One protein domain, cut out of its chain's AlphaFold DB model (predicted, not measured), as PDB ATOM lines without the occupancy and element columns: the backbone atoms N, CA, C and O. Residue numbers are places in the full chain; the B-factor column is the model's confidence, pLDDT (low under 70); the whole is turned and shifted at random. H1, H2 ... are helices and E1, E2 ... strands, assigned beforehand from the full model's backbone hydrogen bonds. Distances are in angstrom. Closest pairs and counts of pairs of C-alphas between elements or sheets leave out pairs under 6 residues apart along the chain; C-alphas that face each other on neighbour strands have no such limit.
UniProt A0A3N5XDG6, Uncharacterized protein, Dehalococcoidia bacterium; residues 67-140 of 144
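What this domain is: This is residues 67 to 140 of the 144 residues of an uncharacterized protein of Dehalococcoidia bacterium (UniProt A0A3N5XDG6). A long helix, H1, has a hairpin of two twisted strands, E1 and E2, packed along one side of it, with E2 the nearer strand. The link from H1 to E1 folds back at one end of this rod, and residues 72 to 77 stick out at the other. The printed part has 74 residues, with one named helix and two named strands in the order H1, E1, E2; the sheet, E1 - E2, is antiparallel, and the class is mixed, helices and strands. The whole is loose, with a radius of gyration of the C-alphas of 15.3 A, and spans 46 by 21 by 18 A.

How they stand to each other: E1, residues 119 to 126, and E2, residues 129 to 137, are antiparallel neighbours and form a hairpin, at 149 degrees between their directions. N 121 and O 133 are 2.9 A apart and N 131 and O 123 2.9 A, both within hydrogen-bond range. Residues 67 to 68 pair antiparallel with residues 129 to 130 of E2. H1, residues 76 to 100, and E2 have 10 pairs of C-alphas within 8 A; the closest C-alphas are those of Thr 86 and Gly 131, 5.7 A apart. H1 and E1 are near each other, with 6 pairs of C-alphas within 10 A. In H1 every O i to N i+4 pair is within hydrogen-bond range.

Where its parts are: E1 is 18.1 A long and E2 24.2 A, ending at C-alpha 137, (-54.199, -16.479, 40.633). H1 measures 35.9 A, from C-alpha 76 at (-39.660, -39.523, 60.205) to C-alpha 100 at (-47.354, -25.581, 27.990).

The domain as a whole: The two C-alphas farthest apart, those of Asn 72 and Tyr 105, are 46.7 A apart. The printed part has no cut. The link from H1 to E1, 18 residues, is long; that from E1 to E2 is tight. Mean pLDDT of the printed part is 78.3; residues 71 to 73, 101 to 112 and 139 to 140 are under 70.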
ATOM      1  N   LYS A  67     -49.687 -37.323  49.188       83.50
ATOM      2  CA  LYS A  67     -49.441 -38.745  49.444       83.50
ATOM      3  C   LYS A  67     -50.163 -39.208  50.709       83.50
ATOM      4  O   LYS A  67     -50.305 -38.417  51.644       83.50
ATOM      5  N   PRO A  68     -50.597 -40.476  50.779       78.62
ATOM      6  CA  PRO A  68     -51.230 -41.010  51.979       78.62
ATOM      7  C   PRO A  68     -50.298 -41.051  53.196       78.62
ATOM      8  O   PRO A  68     -49.148 -41.481  53.111       78.62
ATOM      9  N   ILE A  69     -50.830 -40.668  54.358       77.62
ATOM     10  CA  ILE A  69     -50.190 -40.826  55.667       77.62
ATOM     11  C   ILE A  69     -50.550 -42.222  56.195       77.62
ATOM     12  O   ILE A  69     -51.569 -42.428  56.858       77.62
ATOM     13  N   LEU A  70     -49.723 -43.216  55.872       70.88
ATOM     14  CA  LEU A  70     -49.909 -44.601  56.313       70.88
ATOM     15  C   LEU A  70     -49.435 -44.785  57.759       70.88
ATOM     16  O   LEU A  70     -48.315 -45.228  57.984       70.88
ATOM     17  N   ARG A  71     -50.293 -44.475  58.742       66.44
ATOM     18  CA  ARG A  71     -49.950 -44.455  60.184       66.44
ATOM     19  C   ARG A  71     -49.210 -45.694  60.708       66.44
ATOM     20  O   ARG A  71     -48.402 -45.557  61.616       66.44
ATOM     21  N   ASN A  72     -49.448 -46.875  60.139       65.50
ATOM     22  CA  ASN A  72     -48.796 -48.115  60.579       65.50
ATOM     23  C   ASN A  72     -47.309 -48.199  60.182       65.50
ATOM     24  O   ASN A  72     -46.558 -48.917  60.829       65.50
ATOM     25  N   ASN A  73     -46.894 -47.457  59.149       66.19
ATOM     26  CA  ASN A  73     -45.533 -47.444  58.598       66.19
ATOM     27  C   ASN A  73     -44.947 -46.020  58.523       66.19
ATOM     28  O   ASN A  73     -43.942 -45.796  57.849       66.19
ATOM     29  N   PHE A  74     -45.603 -45.043  59.152       71.69
ATOM     30  CA  PHE A  74     -45.197 -43.648  59.092       71.69
ATOM     31  C   PHE A  74     -44.122 -43.390  60.146       71.69
ATOM     32  O   PHE A  74     -44.388 -43.440  61.345       71.69
ATOM     33  N   ASN A  75     -42.905 -43.143  59.682       83.12
ATOM     34  CA  ASN A  75     -41.783 -42.698  60.493       83.12
ATOM     35  C   ASN A  75     -41.197 -41.416  59.883       83.12
ATOM     36  O   ASN A  75     -41.571 -41.020  58.779       83.12
ATOM     37  N   GLU A  76     -40.275 -40.789  60.606       84.88
ATOM     38  CA  GLU A  76     -39.660 -39.523  60.205       84.88
ATOM     39  C   GLU A  76     -38.999 -39.610  58.815       84.88
ATOM     40  O   GLU A  76     -39.218 -38.748  57.969       84.88
ATOM     41  N   GLU A  77     -38.280 -40.694  58.509       86.06
ATOM     42  CA  GLU A  77     -37.663 -40.890  57.187       86.06
ATOM     43  C   GLU A  77     -38.698 -40.955  56.054       86.06
ATOM     44  O   GLU A  77     -38.519 -40.341  54.998       86.06
ATOM     45  N   LYS A  78     -39.803 -41.680  56.258       83.19
ATOM     46  CA  LYS A  78     -40.879 -41.798  55.268       83.19
ATOM     47  C   LYS A  78     -41.630 -40.480  55.110       83.19
ATOM     48  O   LYS A  78     -42.020 -40.138  53.993       83.19
ATOM     49  N   GLU A  79     -41.804 -39.738  56.198       85.56
ATOM     50  CA  GLU A  79     -42.360 -38.390  56.183       85.56
ATOM     51  C   GLU A  79     -41.502 -37.452  55.325       85.56
ATOM     52  O   GLU A  79     -42.012 -36.869  54.365       85.56
ATOM     53  N   PHE A  80     -40.198 -37.365  55.602       88.00
ATOM     54  CA  PHE A  80     -39.261 -36.559  54.815       88.00
ATOM     55  C   PHE A  80     -39.234 -36.980  53.344       88.00
ATOM     56  O   PHE A  80     -39.284 -36.127  52.458       88.00
ATOM     57  N   SER A  81     -39.225 -38.287  53.069       86.31
ATOM     58  CA  SER A  81     -39.267 -38.815  51.703       86.31
ATOM     59  C   SER A  81     -40.543 -38.397  50.963       86.31
ATOM     60  O   SER A  81     -40.472 -37.947  49.819       86.31
ATOM     61  N   ASN A  82     -41.706 -38.469  51.619       86.19
ATOM     62  CA  ASN A  82     -42.971 -38.026  51.037       86.19
ATOM     63  C   ASN A  82     -42.984 -36.510  50.782       86.19
ATOM     64  O   ASN A  82     -43.466 -36.071  49.732       86.19
ATOM     65  N   TRP A  83     -42.436 -35.707  51.702       89.12
ATOM     66  CA  TRP A  83     -42.279 -34.261  51.520       89.12
ATOM     67  C   TRP A  83     -41.408 -33.920  50.312       89.12
ATOM     68  O   TRP A  83     -41.782 -33.076  49.494       89.12
ATOM     69  N   GLU A  84     -40.268 -34.596  50.182       88.62
ATOM     70  CA  GLU A  84     -39.321 -34.381  49.093       88.62
ATOM     71  C   GLU A  84     -39.909 -34.806  47.741       88.62
ATOM     72  O   GLU A  84     -39.820 -34.071  46.756       88.62
ATOM     73  N   GLU A  85     -40.548 -35.974  47.679       85.38
ATOM     74  CA  GLU A  85     -41.145 -36.497  46.448       85.38
ATOM     75  C   GLU A  85     -42.286 -35.605  45.945       85.38
ATOM     76  O   GLU A  85     -42.344 -35.256  44.761       85.38
ATOM     77  N   THR A  86     -43.176 -35.180  46.845       86.81
ATOM     78  CA  THR A  86     -44.275 -34.274  46.489       86.81
ATOM     79  C   THR A  86     -43.753 -32.890  46.083       86.81
ATOM     80  O   THR A  86     -44.259 -32.315  45.120       86.81
ATOM     81  N   ALA A  87     -42.680 -32.386  46.708       87.38
ATOM     82  CA  ALA A  87     -42.029 -31.137  46.298       87.38
ATOM     83  C   ALA A  87     -41.398 -31.231  44.895       87.38
ATOM     84  O   ALA A  87     -41.534 -30.302  44.092       87.38
ATOM     85  N   LYS A  88     -40.749 -32.359  44.568       84.94
ATOM     86  CA  LYS A  88     -40.225 -32.635  43.217       84.94
ATOM     87  C   LYS A  88     -41.351 -32.642  42.182       84.94
ATOM     88  O   LYS A  88     -41.224 -32.005  41.138       84.94
ATOM     89  N   CYS A  89     -42.484 -33.265  42.499       83.12
ATOM     90  CA  CYS A  89     -43.664 -33.249  41.633       83.12
ATOM     91  C   CYS A  89     -44.200 -31.826  41.409       83.12
ATOM     92  O   CYS A  89     -44.510 -31.463  40.275       83.12
ATOM     93  N   CYS A  90     -44.243 -30.982  42.446       86.69
ATOM     94  CA  CYS A  90     -44.595 -29.568  42.288       86.69
ATOM     95  C   CYS A  90     -43.647 -28.832  41.335       86.69
ATOM     96  O   CYS A  90     -44.099 -28.005  40.543       86.69
ATOM     97  N   ALA A  91     -42.340 -29.101  41.397       85.50
ATOM     98  CA  ALA A  91     -41.370 -28.495  40.487       85.50
ATOM     99  C   ALA A  91     -41.628 -28.899  39.026       85.50
ATOM    100  O   ALA A  91     -41.668 -28.027  38.155       85.50
ATOM    101  N   GLU A  92     -41.885 -30.185  38.771       82.19
ATOM    102  CA  GLU A  92     -42.212 -30.690  37.433       82.19
ATOM    103  C   GLU A  92     -43.535 -30.122  36.905       82.19
ATOM    104  O   GLU A  92     -43.598 -29.694  35.755       82.19
ATOM    105  N   ILE A  93     -44.568 -30.016  37.747       83.25
ATOM    106  CA  ILE A  93     -45.845 -29.390  37.370       83.25
ATOM    107  C   ILE A  93     -45.641 -27.915  37.017       83.25
ATOM    108  O   ILE A  93     -46.073 -27.484  35.953       83.25
ATOM    109  N   LYS A  94     -44.935 -27.138  37.852       84.88
ATOM    110  CA  LYS A  94     -44.642 -25.720  37.567       84.88
ATOM    111  C   LYS A  94     -43.881 -25.556  36.251       84.88
ATOM    112  O   LYS A  94     -44.186 -24.655  35.470       84.88
ATOM    113  N   LYS A  95     -42.900 -26.426  35.993       83.75
ATOM    114  CA  LYS A  95     -42.128 -26.440  34.747       83.75
ATOM    115  C   LYS A  95     -43.010 -26.786  33.549       83.75
ATOM    116  O   LYS A  95     -42.939 -26.096  32.537       83.75
ATOM    117  N   LYS A  96     -43.856 -27.811  33.674       80.31
ATOM    118  CA  LYS A  96     -44.785 -28.230  32.624       80.31
ATOM    119  C   LYS A  96     -45.796 -27.137  32.302       80.31
ATOM    120  O   LYS A  96     -45.882 -26.754  31.147       80.31
ATOM    121  N   LEU A  97     -46.471 -26.570  33.302       78.56
ATOM    122  CA  LEU A  97     -47.430 -25.483  33.094       78.56
ATOM    123  C   LEU A  97     -46.771 -24.273  32.413       78.56
ATOM    124  O   LEU A  97     -47.354 -23.688  31.510       78.56
ATOM    125  N   ARG A  98     -45.532 -23.927  32.790       77.75
ATOM    126  CA  ARG A  98     -44.781 -22.842  32.140       77.75
ATOM    127  C   ARG A  98     -44.426 -23.154  30.686       77.75
ATOM    128  O   ARG A  98     -44.447 -22.247  29.865       77.75
ATOM    129  N   ASN A  99     -44.055 -24.393  30.377       77.50
ATOM    130  CA  ASN A  99     -43.732 -24.795  29.009       77.50
ATOM    131  C   ASN A  99     -44.994 -24.837  28.137       77.50
ATOM    132  O   ASN A  99     -44.994 -24.295  27.036       77.50
ATOM    133  N   ASP A 100     -46.068 -25.421  28.668       72.38
ATOM    134  CA  ASP A 100     -47.354 -25.581  27.990       72.38
ATOM    135  C   ASP A 100     -48.090 -24.234  27.830       72.38
ATOM    136  O   ASP A 100     -48.857 -24.072  26.889       72.38
ATOM    137  N   TYR A 101     -47.813 -23.227  28.675       65.00
ATOM    138  CA  TYR A 101     -48.330 -21.858  28.511       65.00
ATOM    139  C   TYR A 101     -47.993 -21.247  27.143       65.00
ATOM    140  O   TYR A 101     -48.737 -20.421  26.617       65.00
ATOM    141  N   PHE A 102     -46.874 -21.643  26.533       59.66
ATOM    142  CA  PHE A 102     -46.509 -21.161  25.200       59.66
ATOM    143  C   PHE A 102     -47.211 -21.932  24.069       59.66
ATOM    144  O   PHE A 102     -47.186 -21.462  22.932       59.66
ATOM    145  N   ASP A 103     -47.902 -23.035  24.380       63.69
ATOM    146  CA  ASP A 103     -48.722 -23.838  23.465       63.69
ATOM    147  C   ASP A 103     -50.226 -23.548  23.659       63.69
ATOM    148  O   ASP A 103     -51.059 -24.399  23.984       63.69
ATOM    149  N   ARG A 104     -50.570 -22.266  23.496       52.66
ATOM    150  CA  ARG A 104     -51.871 -21.671  23.863       52.66
ATOM    151  C   ARG A 104     -53.073 -22.280  23.137       52.66
ATOM    152  O   ARG A 104     -54.194 -22.181  23.620       52.66
ATOM    153  N   TYR A 105     -52.852 -22.926  21.993       57.72
ATOM    154  CA  TYR A 105     -53.921 -23.560  21.218       57.72
ATOM    155  C   TYR A 105     -54.390 -24.886  21.820       57.72
ATOM    156  O   TYR A 105     -55.509 -25.313  21.544       57.72
ATOM    157  N   GLN A 106     -53.558 -25.537  22.640       58.97
ATOM    158  CA  GLN A 106     -53.897 -26.827  23.233       58.97
ATOM    159  C   GLN A 106     -54.676 -26.680  24.549       58.97
ATOM    160  O   GLN A 106     -55.518 -27.527  24.856       58.97
ATOM    161  N   TYR A 107     -54.440 -25.604  25.311       62.94
ATOM    162  CA  TYR A 107     -55.008 -25.423  26.652       62.94
ATOM    163  C   TYR A 107     -55.455 -23.970  26.918       62.94
ATOM    164  O   TYR A 107     -54.762 -23.234  27.621       62.94
ATOM    165  N   PRO A 108     -56.639 -23.556  26.426       62.16
ATOM    166  CA  PRO A 108     -57.139 -22.181  26.566       62.16
ATOM    167  C   PRO A 108     -57.249 -21.685  28.016       62.16
ATOM    168  O   PRO A 108     -57.066 -20.506  28.289       62.16
ATOM    169  N   PHE A 109     -57.486 -22.583  28.979       63.44
ATOM    170  CA  PHE A 109     -57.564 -22.216  30.397       63.44
ATOM    171  C   PHE A 109     -56.226 -21.722  30.979       63.44
ATOM    172  O   PHE A 109     -56.231 -21.062  32.015       63.44
ATOM    173  N   LEU A 110     -55.085 -22.033  30.346       66.38
ATOM    174  CA  LEU A 110     -53.769 -21.562  30.794       66.38
ATOM    175  C   LEU A 110     -53.537 -20.081  30.483       66.38
ATOM    176  O   LEU A 110     -52.678 -19.471  31.115       66.38
ATOM    177  N   GLU A 111     -54.272 -19.509  29.525       65.56
ATOM    178  CA  GLU A 111     -54.154 -18.093  29.155       65.56
ATOM    179  C   GLU A 111     -54.540 -17.178  30.316       65.56
ATOM    180  O   GLU A 111     -53.895 -16.162  30.547       65.56
ATOM    181  N   GLY A 112     -55.527 -17.597  31.106       69.06
ATOM    182  CA  GLY A 112     -55.973 -16.866  32.280       69.06
ATOM    183  C   GLY A 112     -55.107 -17.069  33.521       69.06
ATOM    184  O   GLY A 112     -55.536 -16.638  34.576       69.06
ATOM    185  N   LEU A 113     -53.945 -17.735  33.474       74.56
ATOM    186  CA  LEU A 113     -53.133 -17.989  34.675       74.56
ATOM    187  C   LEU A 113     -51.989 -16.984  34.841       74.56
ATOM    188  O   LEU A 113     -51.085 -16.892  34.007       74.56
ATOM    189  N   ASN A 114     -51.917 -16.337  36.006       78.56
ATOM    190  CA  ASN A 114     -50.778 -15.502  36.370       78.56
ATOM    191  C   ASN A 114     -49.628 -16.354  36.929       78.56
ATOM    192  O   ASN A 114     -49.520 -16.595  38.134       78.56
ATOM    193  N   PHE A 115     -48.681 -16.748  36.082       76.00
ATOM    194  CA  PHE A 115     -47.524 -17.560  36.488       76.00
ATOM    195  C   PHE A 115     -46.568 -16.895  37.489       76.00
ATOM    196  O   PHE A 115     -45.737 -17.586  38.086       76.00
ATOM    197  N   LYS A 116     -46.645 -15.573  37.683       79.19
ATOM    198  CA  LYS A 116     -45.867 -14.873  38.720       79.19
ATOM    199  C   LYS A 116     -46.513 -14.990  40.101       79.19
ATOM    200  O   LYS A 116     -45.837 -14.741  41.091       79.19
ATOM    201  N   SER A 117     -47.786 -15.376  40.159       82.38
ATOM    202  CA  SER A 117     -48.564 -15.504  41.394       82.38
ATOM    203  C   SER A 117     -48.475 -16.881  42.056       82.38
ATOM    204  O   SER A 117     -49.130 -17.092  43.069       82.38
ATOM    205  N   ILE A 118     -47.696 -17.822  41.503       85.69
ATOM    206  CA  ILE A 118     -47.658 -19.194  42.025       85.69
ATOM    207  C   ILE A 118     -47.142 -19.199  43.467       85.69
ATOM    208  O   ILE A 118     -45.957 -18.962  43.711       85.69
ATOM    209  N   VAL A 119     -48.018 -19.568  44.397       88.88
ATOM    210  CA  VAL A 119     -47.690 -19.851  45.796       88.88
ATOM    211  C   VAL A 119     -47.682 -21.363  45.998       88.88
ATOM    212  O   VAL A 119     -48.523 -22.079  45.457       88.88
ATOM    213  N   GLN A 120     -46.712 -21.867  46.760       90.94
ATOM    214  CA  GLN A 120     -46.639 -23.272  47.154       90.94
ATOM    215  C   GLN A 120     -46.767 -23.364  48.674       90.94
ATOM    216  O   GLN A 120     -45.910 -22.848  49.387       90.94
ATOM    217  N   GLU A 121     -47.807 -24.038  49.159       90.81
ATOM    218  CA  GLU A 121     -48.100 -24.162  50.591       90.81
ATOM    219  C   GLU A 121     -48.097 -25.618  51.050       90.81
ATOM    220  O   GLU A 121     -48.395 -26.541  50.285       90.81
ATOM    221  N   ILE A 122     -47.764 -25.807  52.324       89.75
ATOM    222  CA  ILE A 122     -47.775 -27.101  53.004       89.75
ATOM    223  C   ILE A 122     -49.227 -27.520  53.246       89.75
ATOM    224  O   ILE A 122     -50.038 -26.746  53.753       89.75
ATOM    225  N   VAL A 123     -49.538 -28.773  52.931       86.69
ATOM    226  CA  VAL A 123     -50.800 -29.430  53.267       86.69
ATOM    227  C   VAL A 123     -50.486 -30.577  54.210       86.69
ATOM    228  O   VAL A 123     -49.960 -31.617  53.809       86.69
ATOM    229  N   TRP A 124     -50.812 -30.382  55.483       83.94
ATOM    230  CA  TRP A 124     -50.668 -31.415  56.496       83.94
ATOM    231  C   TRP A 124     -52.025 -32.009  56.850       83.94
ATOM    232  O   TRP A 124     -52.930 -31.293  57.272       83.94
ATOM    233  N   ASN A 125     -52.139 -33.330  56.719       78.06
ATOM    234  CA  ASN A 125     -53.283 -34.113  57.178       78.06
ATOM    235  C   ASN A 125     -54.642 -33.680  56.580       78.06
ATOM    236  O   ASN A 125     -55.631 -33.527  57.298       78.06
ATOM    237  N   MET A 126     -54.704 -33.536  55.255       78.38
ATOM    238  CA  MET A 126     -55.963 -33.383  54.520       78.38
ATOM    239  C   MET A 126     -56.576 -34.766  54.289       78.38
ATOM    240  O   MET A 126     -56.106 -35.510  53.433       78.38
ATOM    241  N   ASP A 127     -57.570 -35.139  55.099       74.50
ATOM    242  CA  ASP A 127     -58.218 -36.463  55.062       74.50
ATOM    243  C   ASP A 127     -57.212 -37.637  55.087       74.50
ATOM    244  O   ASP A 127     -57.374 -38.650  54.412       74.50
ATOM    245  N   GLY A 128     -56.139 -37.500  55.875       76.62
ATOM    246  CA  GLY A 128     -55.089 -38.515  55.976       76.62
ATOM    247  C   GLY A 128     -54.099 -38.528  54.809       76.62
ATOM    248  O   GLY A 128     -53.388 -39.520  54.632       76.62
ATOM    249  N   LEU A 129     -54.028 -37.439  54.041       81.62
ATOM    250  CA  LEU A 129     -52.996 -37.166  53.047       81.62
ATOM    251  C   LEU A 129     -52.075 -36.012  53.492       81.62
ATOM    252  O   LEU A 129     -52.474 -35.142  54.266       81.62
ATOM    253  N   MET A 130     -50.853 -35.981  52.964       87.06
ATOM    254  CA  MET A 130     -49.869 -34.910  53.167       87.06
ATOM    255  C   MET A 130     -49.178 -34.525  51.862       87.06
ATOM    256  O   MET A 130     -49.042 -35.353  50.967       87.06
ATOM    257  N   GLY A 131     -48.684 -33.299  51.765       90.69
ATOM    258  CA  GLY A 131     -47.900 -32.847  50.623       90.69
ATOM    259  C   GLY A 131     -48.082 -31.359  50.403       90.69
ATOM    260  O   GLY A 131     -48.178 -30.594  51.355       90.69
ATOM    261  N   TRP A 132     -48.153 -30.932  49.155       91.31
ATOM    262  CA  TRP A 132     -48.153 -29.511  48.818       91.31
ATOM    263  C   TRP A 132     -49.404 -29.130  48.048       91.31
ATOM    264  O   TRP A 132     -49.962 -29.946  47.317       91.31
ATOM    265  N   LYS A 133     -49.802 -27.864  48.143       88.94
ATOM    266  CA  LYS A 133     -50.711 -27.251  47.175       88.94
ATOM    267  C   LYS A 133     -50.012 -26.128  46.425       88.94
ATOM    268  O   LYS A 133     -49.212 -25.393  47.002       88.94
ATOM    269  N   LEU A 134     -50.302 -26.021  45.136       88.00
ATOM    270  CA  LEU A 134     -49.952 -24.894  44.287       88.00
ATOM    271  C   LEU A 134     -51.204 -24.046  44.100       88.00
ATOM    272  O   LEU A 134     -52.228 -24.566  43.663       88.00
ATOM    273  N   ILE A 135     -51.100 -22.765  44.423       84.88
ATOM    274  CA  ILE A 135     -52.159 -21.773  44.255       84.88
ATOM    275  C   ILE A 135     -51.692 -20.811  43.173       84.88
ATOM    276  O   ILE A 135     -50.571 -20.304  43.240       84.88
ATOM    277  N   ILE A 136     -52.527 -20.589  42.166       83.62
ATOM    278  CA  ILE A 136     -52.230 -19.713  41.036       83.62
ATOM    279  C   ILE A 136     -53.410 -18.765  40.873       83.62
ATOM    280  O   ILE A 136     -54.534 -19.222  40.704       83.62
ATOM    281  N   ALA A 137     -53.168 -17.460  40.929       79.00
ATOM    282  CA  ALA A 137     -54.199 -16.479  40.633       79.00
ATOM    283  C   ALA A 137     -54.549 -16.511  39.142       79.00
ATOM    284  O   ALA A 137     -53.668 -16.642  38.282       79.00
ATOM    285  N   MET A 138     -55.831 -16.349  38.852       74.00
ATOM    286  CA  MET A 138     -56.325 -16.094  37.515       74.00
ATOM    287  C   MET A 138     -56.097 -14.610  37.185       74.00
ATOM    288  O   MET A 138     -56.317 -13.734  38.022       74.00
ATOM    289  N   GLU A 139     -55.620 -14.300  35.981       66.44
ATOM    290  CA  GLU A 139     -55.645 -12.940  35.452       66.44
ATOM    291  C   GLU A 139     -57.102 -12.587  35.148       66.44
ATOM    292  O   GLU A 139     -57.674 -13.019  34.150       66.44
ATOM    293  N   THR A 140     -57.722 -11.807  36.028       53.78
ATOM    294  CA  THR A 140     -58.957 -11.107  35.696       53.78
ATOM    295  C   THR A 140     -58.614 -10.047  34.657       53.78
ATOM    296  O   THR A 140     -57.822  -9.135  34.923       53.78
TER     297      THR A 140